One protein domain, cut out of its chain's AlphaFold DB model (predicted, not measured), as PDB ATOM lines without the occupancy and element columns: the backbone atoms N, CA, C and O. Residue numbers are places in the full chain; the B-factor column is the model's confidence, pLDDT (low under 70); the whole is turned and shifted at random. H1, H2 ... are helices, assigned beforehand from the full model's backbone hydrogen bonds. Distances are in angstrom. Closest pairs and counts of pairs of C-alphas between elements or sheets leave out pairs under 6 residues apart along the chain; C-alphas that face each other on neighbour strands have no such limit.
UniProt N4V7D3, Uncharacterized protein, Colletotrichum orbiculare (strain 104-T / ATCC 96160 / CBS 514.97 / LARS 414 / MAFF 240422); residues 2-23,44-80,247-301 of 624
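AT A GLANCE: This is residues 2 to 23, 44 to 80 and 247 to 301 of the 624 residues of an uncharacterized protein of Colletotrichum orbiculare (strain 104-T / ATCC 96160 / CBS 514.97 / LARS 414 / MAFF 240422) (UniProt N4V7D3). A helical hairpin, H3 and H4, has H2 laid across H4 as an X, and H1 packs on H2 and H4 at the side away from H3. H2 and H4 cross in the middle, with H3 alongside H4 in nearly antiparallel fashion. The printed part has 114 residues with four named helices, H1, H2, H3 and H4 in chain order, and no named strand; the class is all helix, with 88 residues in the helices. The whole is compact, with a radius of gyration of the C-alphas of 14.5 A, and its C-alphas span 47 by 31 by 26 A.

IN THESE COORDINATES: H1 is residues 3 to 23 and measures 31.1 A from first to last C-alpha, beginning with C-alpha 3 at (-54.215, -101.612, 22.908). After a cut, residues 44 to 53 lead to H2, residues 54 to 73, 27.6 A long. After a second cut comes H3, residues 247 to 270, the longest helix by residues, at 35.0 A; its C-alpha 247 is at (-21.598, -98.317, 40.143). H4, residues 274 to 296, is 32.8 A long and ends with C-alpha 296 at (-20.147, -91.820, 30.253).

HOW THE PARTS SIT: H2 and H4 are the hubs, touching three helices each. They touch each other at a steep tilt of 56 degrees, opposite ways, with the C-alphas of Glu 64 and Ser 285 closest at 5.3 A. H3 and H4 form a helical hairpin through a tight link; they touch at a shallow tilt of 12 degrees, opposite ways, and their closest C-alphas, of Ile 268 and His 277, are 5.7 A apart. H2 touches H3 with residues 68 to 73 alone, the same way at a steep tilt of 57 degrees; Ala 72 and Arg 265 have the closest C-alphas, at 4.8 A. H1 touches H2 with residues 9 to 17 alone, opposite ways at a steep tilt of 47 degrees, the closest C-alphas being those of Ile 13 and Ile 65, 6.4 A apart. H1 touches H4 with residues 12 to 20 alone, only just about perpendicular at 70.3 degrees; the C-alphas of Val 16 and Ile 278 are closest, at 5.2 A. H1 and H3 are apart. Helix packing is mostly crossed, with 1 of these 5 touching pairs at a shallow tilt. In H2, H3 and H4 every O i to N i+4 pair is within hydrogen-bond range; in H1, 16 of 17 are.

THE WHOLE: The two C-alphas farthest apart are those of Thr 2 and Thr 301, at 50.1 A. Residues 24 to 43 are not printed, and C-alphas 23 and 44 are 9.0 A apart across that cut. Residues 81 to 246 are not printed either, and C-alphas 80 and 247 are 20.4 A apart. The mean pLDDT of the printed part is 81.1; it is under 70 at 16 residues, namely 44 to 46, 49 to 50, 75 to 80, 270 and 298 to 301.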
ATOM      1  N   THR A   2     -54.446-101.392  27.807       80.12
ATOM      2  CA  THR A   2     -55.291-101.633  26.626       80.12
ATOM      3  C   THR A   2     -54.540-101.232  25.351       80.12
ATOM      4  O   THR A   2     -53.715-100.318  25.382       80.12
ATOM      5  N   SER A   3     -54.820-101.901  24.226       84.38
ATOM      6  CA  SER A   3     -54.215-101.612  22.908       84.38
ATOM      7  C   SER A   3     -54.276-100.118  22.535       84.38
ATOM      8  O   SER A   3     -53.357 -99.584  21.914       84.38
ATOM      9  N   ASP A   4     -55.322 -99.419  22.980       86.06
ATOM     10  CA  ASP A   4     -55.537 -97.993  22.714       86.06
ATOM     11  C   ASP A   4     -54.568 -97.078  23.475       86.06
ATOM     12  O   ASP A   4     -54.147 -96.042  22.963       86.06
ATOM     13  N   HIS A   5     -54.151 -97.465  24.683       83.56
ATOM     14  CA  HIS A   5     -53.180 -96.679  25.444       83.56
ATOM     15  C   HIS A   5     -51.794 -96.730  24.788       83.56
ATOM     16  O   HIS A   5     -51.071 -95.733  24.733       83.56
ATOM     17  N   GLN A   6     -51.427 -97.894  24.248       86.75
ATOM     18  CA  GLN A   6     -50.143 -98.084  23.583       86.75
ATOM     19  C   GLN A   6     -50.070 -97.302  22.264       86.75
ATOM     20  O   GLN A   6     -49.045 -96.679  21.983       86.75
ATOM     21  N   SER A   7     -51.156 -97.258  21.485       90.12
ATOM     22  CA  SER A   7     -51.205 -96.480  20.238       90.12
ATOM     23  C   SER A   7     -51.127 -94.968  20.494       90.12
ATOM     24  O   SER A   7     -50.409 -94.248  19.791       90.12
ATOM     25  N   LEU A   8     -51.784 -94.482  21.552       89.69
ATOM     26  CA  LEU A   8     -51.738 -93.078  21.958       89.69
ATOM     27  C   LEU A   8     -50.345 -92.669  22.455       89.69
ATOM     28  O   LEU A   8     -49.857 -91.597  22.084       89.69
ATOM     29  N   LEU A   9     -49.679 -93.526  23.233       89.06
ATOM     30  CA  LEU A   9     -48.304 -93.300  23.682       89.06
ATOM     31  C   LEU A   9     -47.338 -93.224  22.488       89.06
ATOM     32  O   LEU A   9     -46.571 -92.268  22.383       89.06
ATOM     33  N   GLN A  10     -47.437 -94.160  21.538       92.06
ATOM     34  CA  GLN A  10     -46.618 -94.170  20.317       92.06
ATOM     35  C   GLN A  10     -46.840 -92.918  19.451       92.06
ATOM     36  O   GLN A  10     -45.886 -92.311  18.965       92.06
ATOM     37  N   SER A  11     -48.090 -92.454  19.327       93.12
ATOM     38  CA  SER A  11     -48.416 -91.191  18.647       93.12
ATOM     39  C   SER A  11     -47.759 -89.970  19.306       93.12
ATOM     40  O   SER A  11     -47.362 -89.023  18.617       93.12
ATOM     41  N   ARG A  12     -47.653 -89.957  20.640       89.38
ATOM     42  CA  ARG A  12     -46.994 -88.874  21.384       89.38
ATOM     43  C   ARG A  12     -45.481 -88.934  21.222       89.38
ATOM     44  O   ARG A  12     -44.900 -87.919  20.850       89.38
ATOM     45  N   ILE A  13     -44.874 -90.111  21.378       91.44
ATOM     46  CA  ILE A  13     -43.433 -90.326  21.156       91.44
ATOM     47  C   ILE A  13     -43.029 -89.833  19.761       91.44
ATOM     48  O   ILE A  13     -42.109 -89.029  19.631       91.44
ATOM     49  N   GLY A  14     -43.780 -90.205  18.717       89.38
ATOM     50  CA  GLY A  14     -43.507 -89.757  17.348       89.38
ATOM     51  C   GLY A  14     -43.698 -88.251  17.109       89.38
ATOM     52  O   GLY A  14     -43.162 -87.708  16.143       89.38
ATOM     53  N   ARG A  15     -44.464 -87.544  17.950       90.81
ATOM     54  CA  ARG A  15     -44.568 -86.073  17.904       90.81
ATOM     55  C   ARG A  15     -43.396 -85.400  18.611       90.81
ATOM     56  O   ARG A  15     -42.852 -84.445  18.072       90.81
ATOM     57  N   VAL A  16     -42.997 -85.923  19.769       87.94
ATOM     58  CA  VAL A  16     -41.828 -85.442  20.522       87.94
ATOM     59  C   VAL A  16     -40.552 -85.626  19.704       87.94
ATOM     60  O   VAL A  16     -39.789 -84.679  19.556       87.94
ATOM     61  N   LEU A  17     -40.362 -86.790  19.080       89.75
ATOM     62  CA  LEU A  17     -39.180 -87.061  18.260       89.75
ATOM     63  C   LEU A  17     -39.071 -86.099  17.065       89.75
ATOM     64  O   LEU A  17     -38.013 -85.520  16.836       89.75
ATOM     65  N   ARG A  18     -40.183 -85.853  16.357       88.50
ATOM     66  CA  ARG A  18     -40.232 -84.864  15.266       88.50
ATOM     67  C   ARG A  18     -39.918 -83.448  15.747       88.50
ATOM     68  O   ARG A  18     -39.279 -82.695  15.021       88.50
ATOM     69  N   PHE A  19     -40.338 -83.091  16.961       86.38
ATOM     70  CA  PHE A  19     -39.994 -81.805  17.569       86.38
ATOM     71  C   PHE A  19     -38.484 -81.695  17.849       86.38
ATOM     72  O   PHE A  19     -37.877 -80.680  17.511       86.38
ATOM     73  N   CYS A  20     -37.856 -82.748  18.387       83.38
ATOM     74  CA  CYS A  20     -36.400 -82.804  18.586       83.38
ATOM     75  C   CYS A  20     -35.628 -82.692  17.258       83.38
ATOM     76  O   CYS A  20     -34.648 -81.949  17.166       83.38
ATOM     77  N   GLN A  21     -36.084 -83.395  16.215       86.19
ATOM     78  CA  GLN A  21     -35.492 -83.342  14.873       86.19
ATOM     79  C   GLN A  21     -35.609 -81.943  14.252       86.19
ATOM     80  O   GLN A  21     -34.613 -81.406  13.774       86.19
ATOM     81  N   ALA A  22     -36.792 -81.319  14.314       81.94
ATOM     82  CA  ALA A  22     -37.022 -79.978  13.770       81.94
ATOM     83  C   ALA A  22     -36.086 -78.934  14.399       81.94
ATOM     84  O   ALA A  22     -35.464 -78.160  13.678       81.94
ATOM     85  N   ARG A  23     -35.887 -78.984  15.722       76.62
ATOM     86  CA  ARG A  23     -34.928 -78.103  16.408       76.62
ATOM     87  C   ARG A  23     -33.474 -78.320  16.006       76.62
ATOM     88  O   ARG A  23     -32.680 -77.397  16.127       76.62
ATOM     89  N   PHE A  44     -27.288 -76.620  21.568       41.56
ATOM     90  CA  PHE A  44     -28.270 -77.340  22.377       41.56
ATOM     91  C   PHE A  44     -28.915 -78.468  21.556       41.56
ATOM     92  O   PHE A  44     -29.671 -78.223  20.619       41.56
ATOM     93  N   GLY A  45     -28.605 -79.717  21.917       56.94
ATOM     94  CA  GLY A  45     -29.058 -80.911  21.202       56.94
ATOM     95  C   GLY A  45     -28.027 -81.527  20.254       56.94
ATOM     96  O   GLY A  45     -28.280 -82.602  19.719       56.94
ATOM     97  N   THR A  46     -26.851 -80.942  20.048       67.31
ATOM     98  CA  THR A  46     -25.838 -81.508  19.146       67.31
ATOM     99  C   THR A  46     -24.820 -82.321  19.944       67.31
ATOM    100  O   THR A  46     -23.970 -81.780  20.637       67.31
ATOM    101  N   LEU A  47     -24.928 -83.653  19.871       73.38
ATOM    102  CA  LEU A  47     -23.998 -84.595  20.518       73.38
ATOM    103  C   LEU A  47     -22.766 -84.910  19.651       73.38
ATOM    104  O   LEU A  47     -21.983 -85.794  19.999       73.38
ATOM    105  N   SER A  48     -22.581 -84.203  18.534       76.75
ATOM    106  CA  SER A  48     -21.446 -84.401  17.624       76.75
ATOM    107  C   SER A  48     -20.106 -84.150  18.321       76.75
ATOM    108  O   SER A  48     -19.157 -84.895  18.094       76.75
ATOM    109  N   ALA A  49     -20.053 -83.195  19.259       69.00
ATOM    110  CA  ALA A  49     -18.875 -82.924  20.089       69.00
ATOM    111  C   ALA A  49     -18.463 -84.121  20.973       69.00
ATOM    112  O   ALA A  49     -17.300 -84.261  21.337       69.00
ATOM    113  N   CYS A  50     -19.397 -85.030  21.274       69.88
ATOM    114  CA  CYS A  50     -19.127 -86.273  22.001       69.88
ATOM    115  C   CYS A  50     -18.717 -87.439  21.074       69.88
ATOM    116  O   CYS A  50     -18.591 -88.575  21.537       69.88
ATOM    117  N   GLY A  51     -18.547 -87.193  19.767       79.94
ATOM    118  CA  GLY A  51     -18.183 -88.205  18.769       79.94
ATOM    119  C   GLY A  51     -19.282 -89.234  18.486       79.94
ATOM    120  O   GLY A  51     -18.983 -90.350  18.059       79.94
ATOM    121  N   LEU A  52     -20.545 -88.904  18.769       82.00
ATOM    122  CA  LEU A  52     -21.689 -89.774  18.494       82.00
ATOM    123  C   LEU A  52     -22.228 -89.512  17.085       82.00
ATOM    124  O   LEU A  52     -22.380 -88.359  16.687       82.00
ATOM    125  N   SER A  53     -22.553 -90.581  16.351       87.06
ATOM    126  CA  SER A  53     -23.276 -90.451  15.082       87.06
ATOM    127  C   SER A  53     -24.699 -89.943  15.321       87.06
ATOM    128  O   SER A  53     -25.299 -90.236  16.364       87.06
ATOM    129  N   ASP A  54     -25.259 -89.226  14.345       84.00
ATOM    130  CA  ASP A  54     -26.630 -88.708  14.429       84.00
ATOM    131  C   ASP A  54     -27.662 -89.828  14.644       84.00
ATOM    132  O   ASP A  54     -28.554 -89.680  15.481       84.00
ATOM    133  N   ASP A  55     -27.467 -90.993  14.018       84.56
ATOM    134  CA  ASP A  55     -28.312 -92.179  14.227       84.56
ATOM    135  C   ASP A  55     -28.285 -92.662  15.690       84.56
ATOM    136  O   ASP A  55     -29.312 -93.018  16.274       84.56
ATOM    137  N   THR A  56     -27.103 -92.649  16.321       87.38
ATOM    138  CA  THR A  56     -26.954 -93.061  17.726       87.38
ATOM    139  C   THR A  56     -27.629 -92.053  18.648       87.38
ATOM    140  O   THR A  56     -28.339 -92.432  19.578       87.38
ATOM    141  N   LYS A  57     -27.460 -90.763  18.368       87.12
ATOM    142  CA  LYS A  57     -28.111 -89.670  19.091       87.12
ATOM    143  C   LYS A  57     -29.637 -89.778  19.023       87.12
ATOM    144  O   LYS A  57     -30.288 -89.704  20.064       87.12
ATOM    145  N   GLU A  58     -30.201 -90.023  17.842       87.69
ATOM    146  CA  GLU A  58     -31.646 -90.208  17.681       87.69
ATOM    147  C   GLU A  58     -32.147 -91.432  18.458       87.69
ATOM    148  O   GLU A  58     -33.175 -91.364  19.135       87.69
ATOM    149  N   SER A  59     -31.388 -92.534  18.434       90.62
ATOM    150  CA  SER A  59     -31.729 -93.735  19.201       90.62
ATOM    151  C   SER A  59     -31.760 -93.475  20.715       90.62
ATOM    152  O   SER A  59     -32.690 -93.913  21.394       90.62
ATOM    153  N   LEU A  60     -30.808 -92.696  21.241       89.38
ATOM    154  CA  LEU A  60     -30.741 -92.346  22.662       89.38
ATOM    155  C   LEU A  60     -31.881 -91.412  23.073       89.38
ATOM    156  O   LEU A  60     -32.487 -91.604  24.129       89.38
ATOM    157  N   TRP A  61     -32.213 -90.434  22.231       91.69
ATOM    158  CA  TRP A  61     -33.372 -89.574  22.454       91.69
ATOM    159  C   TRP A  61     -34.660 -90.367  22.476       91.69
ATOM    160  O   TRP A  61     -35.487 -90.155  23.354       91.69
ATOM    161  N   LYS A  62     -34.831 -91.306  21.544       92.50
ATOM    162  CA  LYS A  62     -36.023 -92.147  21.499       92.50
ATOM    163  C   LYS A  62     -36.208 -92.933  22.799       92.50
ATOM    164  O   LYS A  62     -37.304 -92.905  23.352       92.50
ATOM    165  N   VAL A  63     -35.144 -93.553  23.317       92.56
ATOM    166  CA  VAL A  63     -35.175 -94.274  24.605       92.56
ATOM    167  C   VAL A  63     -35.587 -93.342  25.749       92.56
ATOM    168  O   VAL A  63     -36.431 -93.689  26.575       92.56
ATOM    169  N   GLU A  64     -35.040 -92.131  25.781       93.88
ATOM    170  CA  GLU A  64     -35.298 -91.185  26.862       93.88
ATOM    171  C   GLU A  64     -36.694 -90.543  26.784       93.88
ATOM    172  O   GLU A  64     -37.358 -90.345  27.803       93.88
ATOM    173  N   ILE A  65     -37.182 -90.281  25.571       94.25
ATOM    174  CA  ILE A  65     -38.556 -89.845  25.304       94.25
ATOM    175  C   ILE A  65     -39.538 -90.936  25.732       94.25
ATOM    176  O   ILE A  65     -40.546 -90.626  26.365       94.25
ATOM    177  N   GLU A  66     -39.261 -92.203  25.415       93.25
ATOM    178  CA  GLU A  66     -40.086 -93.343  25.828       93.25
ATOM    179  C   GLU A  66     -40.137 -93.476  27.356       93.25
ATOM    180  O   GLU A  66     -41.224 -93.627  27.926       93.25
ATOM    181  N   ARG A  67     -38.993 -93.330  28.036       94.69
ATOM    182  CA  ARG A  67     -38.898 -93.317  29.505       94.69
ATOM    183  C   ARG A  67     -39.691 -92.165  30.128       94.69
ATOM    184  O   ARG A  67     -40.472 -92.380  31.054       94.69
ATOM    185  N   LEU A  68     -39.540 -90.941  29.623       93.00
ATOM    186  CA  LEU A  68     -40.246 -89.777  30.168       93.00
ATOM    187  C   LEU A  68     -41.742 -89.814  29.851       93.00
ATOM    188  O   LEU A  68     -42.548 -89.500  30.722       93.00
ATOM    189  N   CYS A  69     -42.138 -90.242  28.649       92.62
ATOM    190  CA  CYS A  69     -43.549 -90.381  28.293       92.62
ATOM    191  C   CYS A  69     -44.234 -91.460  29.133       92.62
ATOM    192  O   CYS A  69     -45.326 -91.220  29.642       92.62
ATOM    193  N   SER A  70     -43.607 -92.629  29.298       90.06
ATOM    194  CA  SER A  70     -44.153 -93.680  30.167       90.06
ATOM    195  C   SER A  70     -44.274 -93.187  31.606       90.06
ATOM    196  O   SER A  70     -45.322 -93.341  32.215       90.06
ATOM    197  N   THR A  71     -43.265 -92.488  32.125       89.56
ATOM    198  CA  THR A  71     -43.294 -92.022  33.514       89.56
ATOM    199  C   THR A  71     -44.285 -90.881  33.744       89.56
ATOM    200  O   THR A  71     -44.909 -90.823  34.804       89.56
ATOM    201  N   ALA A  72     -44.421 -89.955  32.795       88.69
ATOM    202  CA  ALA A  72     -45.219 -88.747  32.973       88.69
ATOM    203  C   ALA A  72     -46.700 -88.911  32.608       88.69
ATOM    204  O   ALA A  72     -47.528 -88.187  33.155       88.69
ATOM    205  N   PHE A  73     -47.039 -89.835  31.702       88.12
ATOM    206  CA  PHE A  73     -48.420 -90.039  31.250       88.12
ATOM    207  C   PHE A  73     -49.080 -91.309  31.778       88.12
ATOM    208  O   PHE A  73     -50.276 -91.471  31.552       88.12
ATOM    209  N   ASP A  74     -48.347 -92.197  32.449       86.69
ATOM    210  CA  ASP A  74     -48.949 -93.339  33.129       86.69
ATOM    211  C   ASP A  74     -49.469 -92.902  34.516       86.69
ATOM    212  O   ASP A  74     -48.660 -92.595  35.399       86.69
ATOM    213  N   PRO A  75     -50.799 -92.832  34.724       69.25
ATOM    214  CA  PRO A  75     -51.382 -92.445  36.007       69.25
ATOM    215  C   PRO A  75     -51.145 -93.502  37.096       69.25
ATOM    216  O   PRO A  75     -51.139 -93.165  38.280       69.25
ATOM    217  N   ASP A  76     -50.911 -94.758  36.700       67.75
ATOM    218  CA  ASP A  76     -50.681 -95.890  37.599       67.75
ATOM    219  C   ASP A  76     -49.197 -96.108  37.898       67.75
ATOM    220  O   ASP A  76     -48.852 -96.941  38.747       67.75
ATOM    221  N   ALA A  77     -48.305 -95.348  37.251       62.44
ATOM    222  CA  ALA A  77     -46.901 -95.300  37.614       62.44
ATOM    223  C   ALA A  77     -46.791 -94.635  38.989       62.44
ATOM    224  O   ALA A  77     -46.551 -93.428  39.108       62.44
ATOM    225  N   ARG A  78     -46.998 -95.458  40.029       45.62
ATOM    226  CA  ARG A  78     -46.872 -95.122  41.447       45.62
ATOM    227  C   ARG A  78     -45.695 -94.171  41.606       45.62
ATOM    228  O   ARG A  78     -44.659 -94.357  40.962       45.62
ATOM    229  N   ILE A  79     -45.900 -93.127  42.414       48.34
ATOM    230  CA  ILE A  79     -44.860 -92.243  42.967       48.34
ATOM    231  C   ILE A  79     -43.549 -93.023  42.982       48.34
ATOM    232  O   ILE A  79     -43.553 -94.111  43.550       48.34
ATOM    233  N   LEU A  80     -42.507 -92.529  42.301       45.75
ATOM    234  CA  LEU A  80     -41.188 -93.166  42.182       45.75
ATOM    235  C   LEU A  80     -40.551 -93.358  43.575       45.75
ATOM    236  O   LEU A  80     -39.597 -92.686  43.941       45.75
ATOM    237  N   ALA A 247     -20.594 -98.521  39.099       74.38
ATOM    238  CA  ALA A 247     -21.598 -98.317  40.143       74.38
ATOM    239  C   ALA A 247     -21.954 -96.834  40.377       74.38
ATOM    240  O   ALA A 247     -23.128 -96.485  40.426       74.38
ATOM    241  N   GLN A 248     -20.961 -95.944  40.469       76.50
ATOM    242  CA  GLN A 248     -21.206 -94.502  40.635       76.50
ATOM    243  C   GLN A 248     -21.854 -93.889  39.392       76.50
ATOM    244  O   GLN A 248     -22.649 -92.956  39.481       76.50
ATOM    245  N   GLN A 249     -21.505 -94.411  38.218       81.06
ATOM    246  CA  GLN A 249     -22.105 -93.995  36.960       81.06
ATOM    247  C   GLN A 249     -23.600 -94.343  36.915       81.06
ATOM    248  O   GLN A 249     -24.419 -93.493  36.563       81.06
ATOM    249  N   ASP A 250     -23.947 -95.561  37.339       80.25
ATOM    250  CA  ASP A 250     -25.328 -96.035  37.426       80.25
ATOM    251  C   ASP A 250     -26.147 -95.217  38.440       80.25
ATOM    252  O   ASP A 250     -27.291 -94.855  38.158       80.25
ATOM    253  N   GLU A 251     -25.558 -94.844  39.582       78.12
ATOM    254  CA  GLU A 251     -26.194 -93.954  40.568       78.12
ATOM    255  C   GLU A 251     -26.510 -92.569  39.985       78.12
ATOM    256  O   GLU A 251     -27.615 -92.048  40.163       78.12
ATOM    257  N   CYS A 252     -25.574 -91.977  39.236       74.69
ATOM    258  CA  CYS A 252     -25.795 -90.693  38.572       74.69
ATOM    259  C   CYS A 252     -26.908 -90.777  37.517       74.69
ATOM    260  O   CYS A 252     -27.746 -89.877  37.432       74.69
ATOM    261  N   TYR A 253     -26.949 -91.853  36.726       86.38
ATOM    262  CA  TYR A 253     -28.022 -92.073  35.752       86.38
ATOM    263  C   TYR A 253     -29.376 -92.216  36.424       86.38
ATOM    264  O   TYR A 253     -30.343 -91.592  35.989       86.38
ATOM    265  N   TYR A 254     -29.421 -92.986  37.509       81.88
ATOM    266  CA  TYR A 254     -30.623 -93.187  38.296       81.88
ATOM    267  C   TYR A 254     -31.165 -91.861  38.859       81.88
ATOM    268  O   TYR A 254     -32.364 -91.580  38.779       81.88
ATOM    269  N   LEU A 255     -30.283 -90.992  39.359       72.56
ATOM    270  CA  LEU A 255     -30.681 -89.682  39.866       72.56
ATOM    271  C   LEU A 255     -31.181 -88.748  38.757       72.56
ATOM    272  O   LEU A 255     -32.227 -88.114  38.917       72.56
ATOM    273  N   ILE A 256     -30.461 -88.658  37.632       82.06
ATOM    274  CA  ILE A 256     -30.902 -87.867  36.469       82.06
ATOM    275  C   ILE A 256     -32.291 -88.325  36.043       82.06
ATOM    276  O   ILE A 256     -33.171 -87.498  35.784       82.06
ATOM    277  N   ASP A 257     -32.508 -89.636  36.039       88.88
ATOM    278  CA  ASP A 257     -33.781 -90.239  35.699       88.88
ATOM    279  C   ASP A 257     -34.898 -89.814  36.642       88.88
ATOM    280  O   ASP A 257     -35.984 -89.456  36.174       88.88
ATOM    281  N   GLN A 258     -34.632 -89.800  37.944       82.12
ATOM    282  CA  GLN A 258     -35.592 -89.390  38.958       82.12
ATOM    283  C   GLN A 258     -35.926 -87.893  38.870       82.12
ATOM    284  O   GLN A 258     -37.104 -87.523  38.921       82.12
ATOM    285  N   ILE A 259     -34.921 -87.029  38.694       76.44
ATOM    286  CA  ILE A 259     -35.111 -85.575  38.589       76.44
ATOM    287  C   ILE A 259     -35.946 -85.247  37.353       76.44
ATOM    288  O   ILE A 259     -36.987 -84.597  37.447       76.44
ATOM    289  N   THR A 260     -35.527 -85.736  36.189       84.94
ATOM    290  CA  THR A 260     -36.188 -85.433  34.912       84.94
ATOM    291  C   THR A 260     -37.604 -86.007  34.848       84.94
ATOM    292  O   THR A 260     -38.503 -85.338  34.343       84.94
ATOM    293  N   ALA A 261     -37.846 -87.183  35.438       86.44
ATOM    294  CA  ALA A 261     -39.191 -87.737  35.589       86.44
ATOM    295  C   ALA A 261     -40.089 -86.875  36.488       86.44
ATOM    296  O   ALA A 261     -41.252 -86.630  36.158       86.44
ATOM    297  N   THR A 262     -39.556 -86.398  37.616       76.06
ATOM    298  CA  THR A 262     -40.302 -85.561  38.567       76.06
ATOM    299  C   THR A 262     -40.673 -84.222  37.935       76.06
ATOM    300  O   THR A 262     -41.836 -83.820  37.978       76.06
ATOM    301  N   VAL A 263     -39.715 -83.572  37.265       76.56
ATOM    302  CA  VAL A 263     -39.952 -82.316  36.544       76.56
ATOM    303  C   VAL A 263     -40.970 -82.519  35.423       76.56
ATOM    304  O   VAL A 263     -41.896 -81.721  35.308       76.56
ATOM    305  N   ALA A 264     -40.862 -83.601  34.643       86.31
ATOM    306  CA  ALA A 264     -41.816 -83.899  33.577       86.31
ATOM    307  C   ALA A 264     -43.249 -84.058  34.110       86.31
ATOM    308  O   ALA A 264     -44.174 -83.499  33.525       86.31
ATOM    309  N   ARG A 265     -43.441 -84.764  35.234       84.75
ATOM    310  CA  ARG A 265     -44.761 -84.940  35.865       84.75
ATOM    311  C   ARG A 265     -45.355 -83.635  36.367       84.75
ATOM    312  O   ARG A 265     -46.511 -83.354  36.070       84.75
ATOM    313  N   ILE A 266     -44.576 -82.850  37.113       73.94
ATOM    314  CA  ILE A 266     -45.033 -81.558  37.642       73.94
ATOM    315  C   ILE A 266     -45.422 -80.655  36.481       73.94
ATOM    316  O   ILE A 266     -46.525 -80.121  36.456       73.94
ATOM    317  N   ALA A 267     -44.539 -80.545  35.491       74.12
ATOM    318  CA  ALA A 267     -44.780 -79.745  34.313       74.12
ATOM    319  C   ALA A 267     -46.094 -80.168  33.635       74.12
ATOM    320  O   ALA A 267     -47.017 -79.363  33.526       74.12
ATOM    321  N   ILE A 268     -46.212 -81.439  33.240       86.69
ATOM    322  CA  ILE A 268     -47.393 -81.969  32.540       86.69
ATOM    323  C   ILE A 268     -48.678 -81.800  33.362       86.69
ATOM    324  O   ILE A 268     -49.721 -81.505  32.778       86.69
ATOM    325  N   GLY A 269     -48.608 -81.936  34.690       76.75
ATOM    326  CA  GLY A 269     -49.748 -81.758  35.588       76.75
ATOM    327  C   GLY A 269     -50.221 -80.309  35.737       76.75
ATOM    328  O   GLY A 269     -51.404 -80.085  35.972       76.75
ATOM    329  N   VAL A 270     -49.333 -79.323  35.573       68.00
ATOM    330  CA  VAL A 270     -49.669 -77.894  35.728       68.00
ATOM    331  C   VAL A 270     -50.462 -77.353  34.536       68.00
ATOM    332  O   VAL A 270     -51.309 -76.479  34.708       68.00
ATOM    333  N   GLN A 271     -50.221 -77.854  33.323       74.69
ATOM    334  CA  GLN A 271     -50.829 -77.297  32.115       74.69
ATOM    335  C   GLN A 271     -51.461 -78.387  31.254       74.69
ATOM    336  O   GLN A 271     -50.759 -79.244  30.748       74.69
ATOM    337  N   ASN A 272     -52.764 -78.314  30.965       77.75
ATOM    338  CA  ASN A 272     -53.473 -79.312  30.140       77.75
ATOM    339  C   ASN A 272     -53.239 -79.186  28.615       77.75
ATOM    340  O   ASN A 272     -53.987 -79.756  27.819       77.75
ATOM    341  N   ASN A 273     -52.221 -78.441  28.170       78.06
ATOM    342  CA  ASN A 273     -51.973 -78.219  26.744       78.06
ATOM    343  C   ASN A 273     -51.034 -79.298  26.157       78.06
ATOM    344  O   ASN A 273     -49.847 -79.322  26.499       78.06
ATOM    345  N   PRO A 274     -51.501 -80.132  25.205       83.38
ATOM    346  CA  PRO A 274     -50.701 -81.218  24.641       83.38
ATOM    347  C   PRO A 274     -49.485 -80.735  23.839       83.38
ATOM    348  O   PRO A 274     -48.498 -81.460  23.749       83.38
ATOM    349  N   TYR A 275     -49.526 -79.533  23.251       80.25
ATOM    350  CA  TYR A 275     -48.377 -78.965  22.537       80.25
ATOM    351  C   TYR A 275     -47.230 -78.657  23.501       80.25
ATOM    352  O   TYR A 275     -46.070 -78.967  23.237       80.25
ATOM    353  N   TRP A 276     -47.576 -78.102  24.659       84.69
ATOM    354  CA  TRP A 276     -46.603 -77.771  25.685       84.69
ATOM    355  C   TRP A 276     -46.016 -79.035  26.329       84.69
ATOM    356  O   TRP A 276     -44.802 -79.118  26.508       84.69
ATOM    357  N   HIS A 277     -46.835 -80.073  26.552       89.50
ATOM    358  CA  HIS A 277     -46.349 -81.385  27.001       89.50
ATOM    359  C   HIS A 277     -45.260 -81.948  26.083       89.50
ATOM    360  O   HIS A 277     -44.244 -82.447  26.559       89.50
ATOM    361  N   ILE A 278     -45.463 -81.847  24.766       89.88
ATOM    362  CA  ILE A 278     -44.502 -82.320  23.764       89.88
ATOM    363  C   ILE A 278     -43.182 -81.550  23.880       89.88
ATOM    364  O   ILE A 278     -42.121 -82.172  23.901       89.88
ATOM    365  N   GLY A 279     -43.246 -80.219  23.995       79.25
ATOM    366  CA  GLY A 279     -42.059 -79.372  24.120       79.25
ATOM    367  C   GLY A 279     -41.253 -79.652  25.392       79.25
ATOM    368  O   GLY A 279     -40.032 -79.772  25.333       79.25
ATOM    369  N   VAL A 280     -41.926 -79.824  26.533       81.81
ATOM    370  CA  VAL A 280     -41.260 -80.128  27.808       81.81
ATOM    371  C   VAL A 280     -40.567 -81.486  27.765       81.81
ATOM    372  O   VAL A 280     -39.393 -81.582  28.121       81.81
ATOM    373  N   VAL A 281     -41.259 -82.533  27.303       91.00
ATOM    374  CA  VAL A 281     -40.675 -83.880  27.223       91.00
ATOM    375  C   VAL A 281     -39.504 -83.911  26.240       91.00
ATOM    376  O   VAL A 281     -38.477 -84.511  26.549       91.00
ATOM    377  N   ALA A 282     -39.614 -83.218  25.100       85.62
ATOM    378  CA  ALA A 282     -38.518 -83.080  24.143       85.62
ATOM    379  C   ALA A 282     -37.279 -82.461  24.807       85.62
ATOM    380  O   ALA A 282     -36.216 -83.080  24.826       85.62
ATOM    381  N   CYS A 283     -37.425 -81.291  25.434       81.75
ATOM    382  CA  CYS A 283     -36.315 -80.594  26.082       81.75
ATOM    383  C   CYS A 283     -35.677 -81.418  27.211       81.75
ATOM    384  O   CYS A 283     -34.451 -81.526  27.268       81.75
ATOM    385  N   LEU A 284     -36.486 -82.033  28.080       85.00
ATOM    386  CA  LEU A 284     -35.982 -82.864  29.179       85.00
ATOM    387  C   LEU A 284     -35.271 -84.122  28.674       85.00
ATOM    388  O   LEU A 284     -34.255 -84.507  29.248       85.00
ATOM    389  N   SER A 285     -35.762 -84.736  27.593       90.06
ATOM    390  CA  SER A 285     -35.118 -85.909  26.996       90.06
ATOM    391  C   SER A 285     -33.750 -85.567  26.407       90.06
ATOM    392  O   SER A 285     -32.770 -86.236  26.720       90.06
ATOM    393  N   MET A 286     -33.646 -84.470  25.648       85.06
ATOM    394  CA  MET A 286     -32.379 -84.011  25.075       85.06
ATOM    395  C   MET A 286     -31.360 -83.677  26.172       85.06
ATOM    396  O   MET A 286     -30.195 -84.066  26.069       85.06
ATOM    397  N   LEU A 287     -31.811 -83.003  27.236       83.25
ATOM    398  CA  LEU A 287     -30.985 -82.652  28.390       83.25
ATOM    399  C   LEU A 287     -30.486 -83.900  29.126       83.25
ATOM    400  O   LEU A 287     -29.285 -84.044  29.354       83.25
ATOM    401  N   SER A 288     -31.396 -84.821  29.455       89.44
ATOM    402  CA  SER A 288     -31.074 -86.074  30.140       89.44
ATOM    403  C   SER A 288     -30.074 -86.908  29.339       89.44
ATOM    404  O   SER A 288     -29.048 -87.331  29.872       89.44
ATOM    405  N   THR A 289     -30.307 -87.078  28.032       89.81
ATOM    406  CA  THR A 289     -29.388 -87.807  27.154       89.81
ATOM    407  C   THR A 289     -28.004 -87.167  27.132       89.81
ATOM    408  O   THR A 289     -27.011 -87.877  27.278       89.81
ATOM    409  N   LYS A 290     -27.913 -85.838  26.990       84.25
ATOM    410  CA  LYS A 290     -26.615 -85.148  26.973       84.25
ATOM    411  C   LYS A 290     -25.875 -85.318  28.306       84.25
ATOM    412  O   LYS A 290     -24.691 -85.640  28.289       84.25
ATOM    413  N   LEU A 291     -26.560 -85.210  29.446       81.38
ATOM    414  CA  LEU A 291     -25.956 -85.445  30.764       81.38
ATOM    415  C   LEU A 291     -25.435 -86.878  30.920       81.38
ATOM    416  O   LEU A 291     -24.296 -87.073  31.343       81.38
ATOM    417  N   LYS A 292     -26.230 -87.881  30.527       89.06
ATOM    418  CA  LYS A 292     -25.814 -89.289  30.588       89.06
ATOM    419  C   LYS A 292     -24.590 -89.558  29.708       89.06
ATOM    420  O   LYS A 292     -23.656 -90.232  30.136       89.06
ATOM    421  N   VAL A 293     -24.554 -88.987  28.504       86.81
ATOM    422  CA  VAL A 293     -23.406 -89.114  27.593       86.81
ATOM    423  C   VAL A 293     -22.151 -88.479  28.192       86.81
ATOM    424  O   VAL A 293     -21.104 -89.127  28.191       86.81
ATOM    425  N   LEU A 294     -22.249 -87.275  28.762       80.19
ATOM    426  CA  LEU A 294     -21.110 -86.598  29.392       80.19
ATOM    427  C   LEU A 294     -20.564 -87.362  30.601       80.19
ATOM    428  O   LEU A 294     -19.353 -87.460  30.770       80.19
ATOM    429  N   ILE A 295     -21.444 -87.955  31.411       81.06
ATOM    430  CA  ILE A 295     -21.052 -88.837  32.519       81.06
ATOM    431  C   ILE A 295     -20.323 -90.083  31.994       81.06
ATOM    432  O   ILE A 295     -19.359 -90.538  32.605       81.06
ATOM    433  N   SER A 296     -20.761 -90.629  30.854       81.56
ATOM    434  CA  SER A 296     -20.147 -91.820  30.253       81.56
ATOM    435  C   SER A 296     -18.777 -91.578  29.637       81.56
ATOM    436  O   SER A 296     -17.932 -92.475  29.623       81.56
ATOM    437  N   ARG A 297     -18.575 -90.382  29.086       76.50
ATOM    438  CA  ARG A 297     -17.384 -89.995  28.336       76.50
ATOM    439  C   ARG A 297     -17.099 -88.519  28.604       76.50
ATOM    440  O   ARG A 297     -17.485 -87.678  27.791       76.50
ATOM    441  N   PRO A 298     -16.440 -88.192  29.727       64.69
ATOM    442  CA  PRO A 298     -15.996 -86.827  29.962       64.69
ATOM    443  C   PRO A 298     -15.012 -86.414  28.848       64.69
ATOM    444  O   PRO A 298     -14.203 -87.243  28.416       64.69
ATOM    445  N   PRO A 299     -15.069 -85.166  28.349       58.88
ATOM    446  CA  PRO A 299     -14.157 -84.711  27.306       58.88
ATOM    447  C   PRO A 299     -12.695 -84.798  27.771       58.88
ATOM    448  O   PRO A 299     -12.362 -84.433  28.897       58.88
ATOM    449  N   ALA A 300     -11.803 -85.270  26.896       49.47
ATOM    450  CA  ALA A 300     -10.402 -85.567  27.226       49.47
ATOM    451  C   ALA A 300      -9.536 -84.334  27.579       49.47
ATOM    452  O   ALA A 300      -8.393 -84.482  27.998       49.47
ATOM    453  N   THR A 301     -10.048 -83.113  27.411       47.53
ATOM    454  CA  THR A 301      -9.301 -81.851  27.567       47.53
ATOM    455  C   THR A 301      -9.292 -81.269  28.987       47.53
ATOM    456  O   THR A 301      -8.658 -80.241  29.200       47.53
TER     457      THR A 301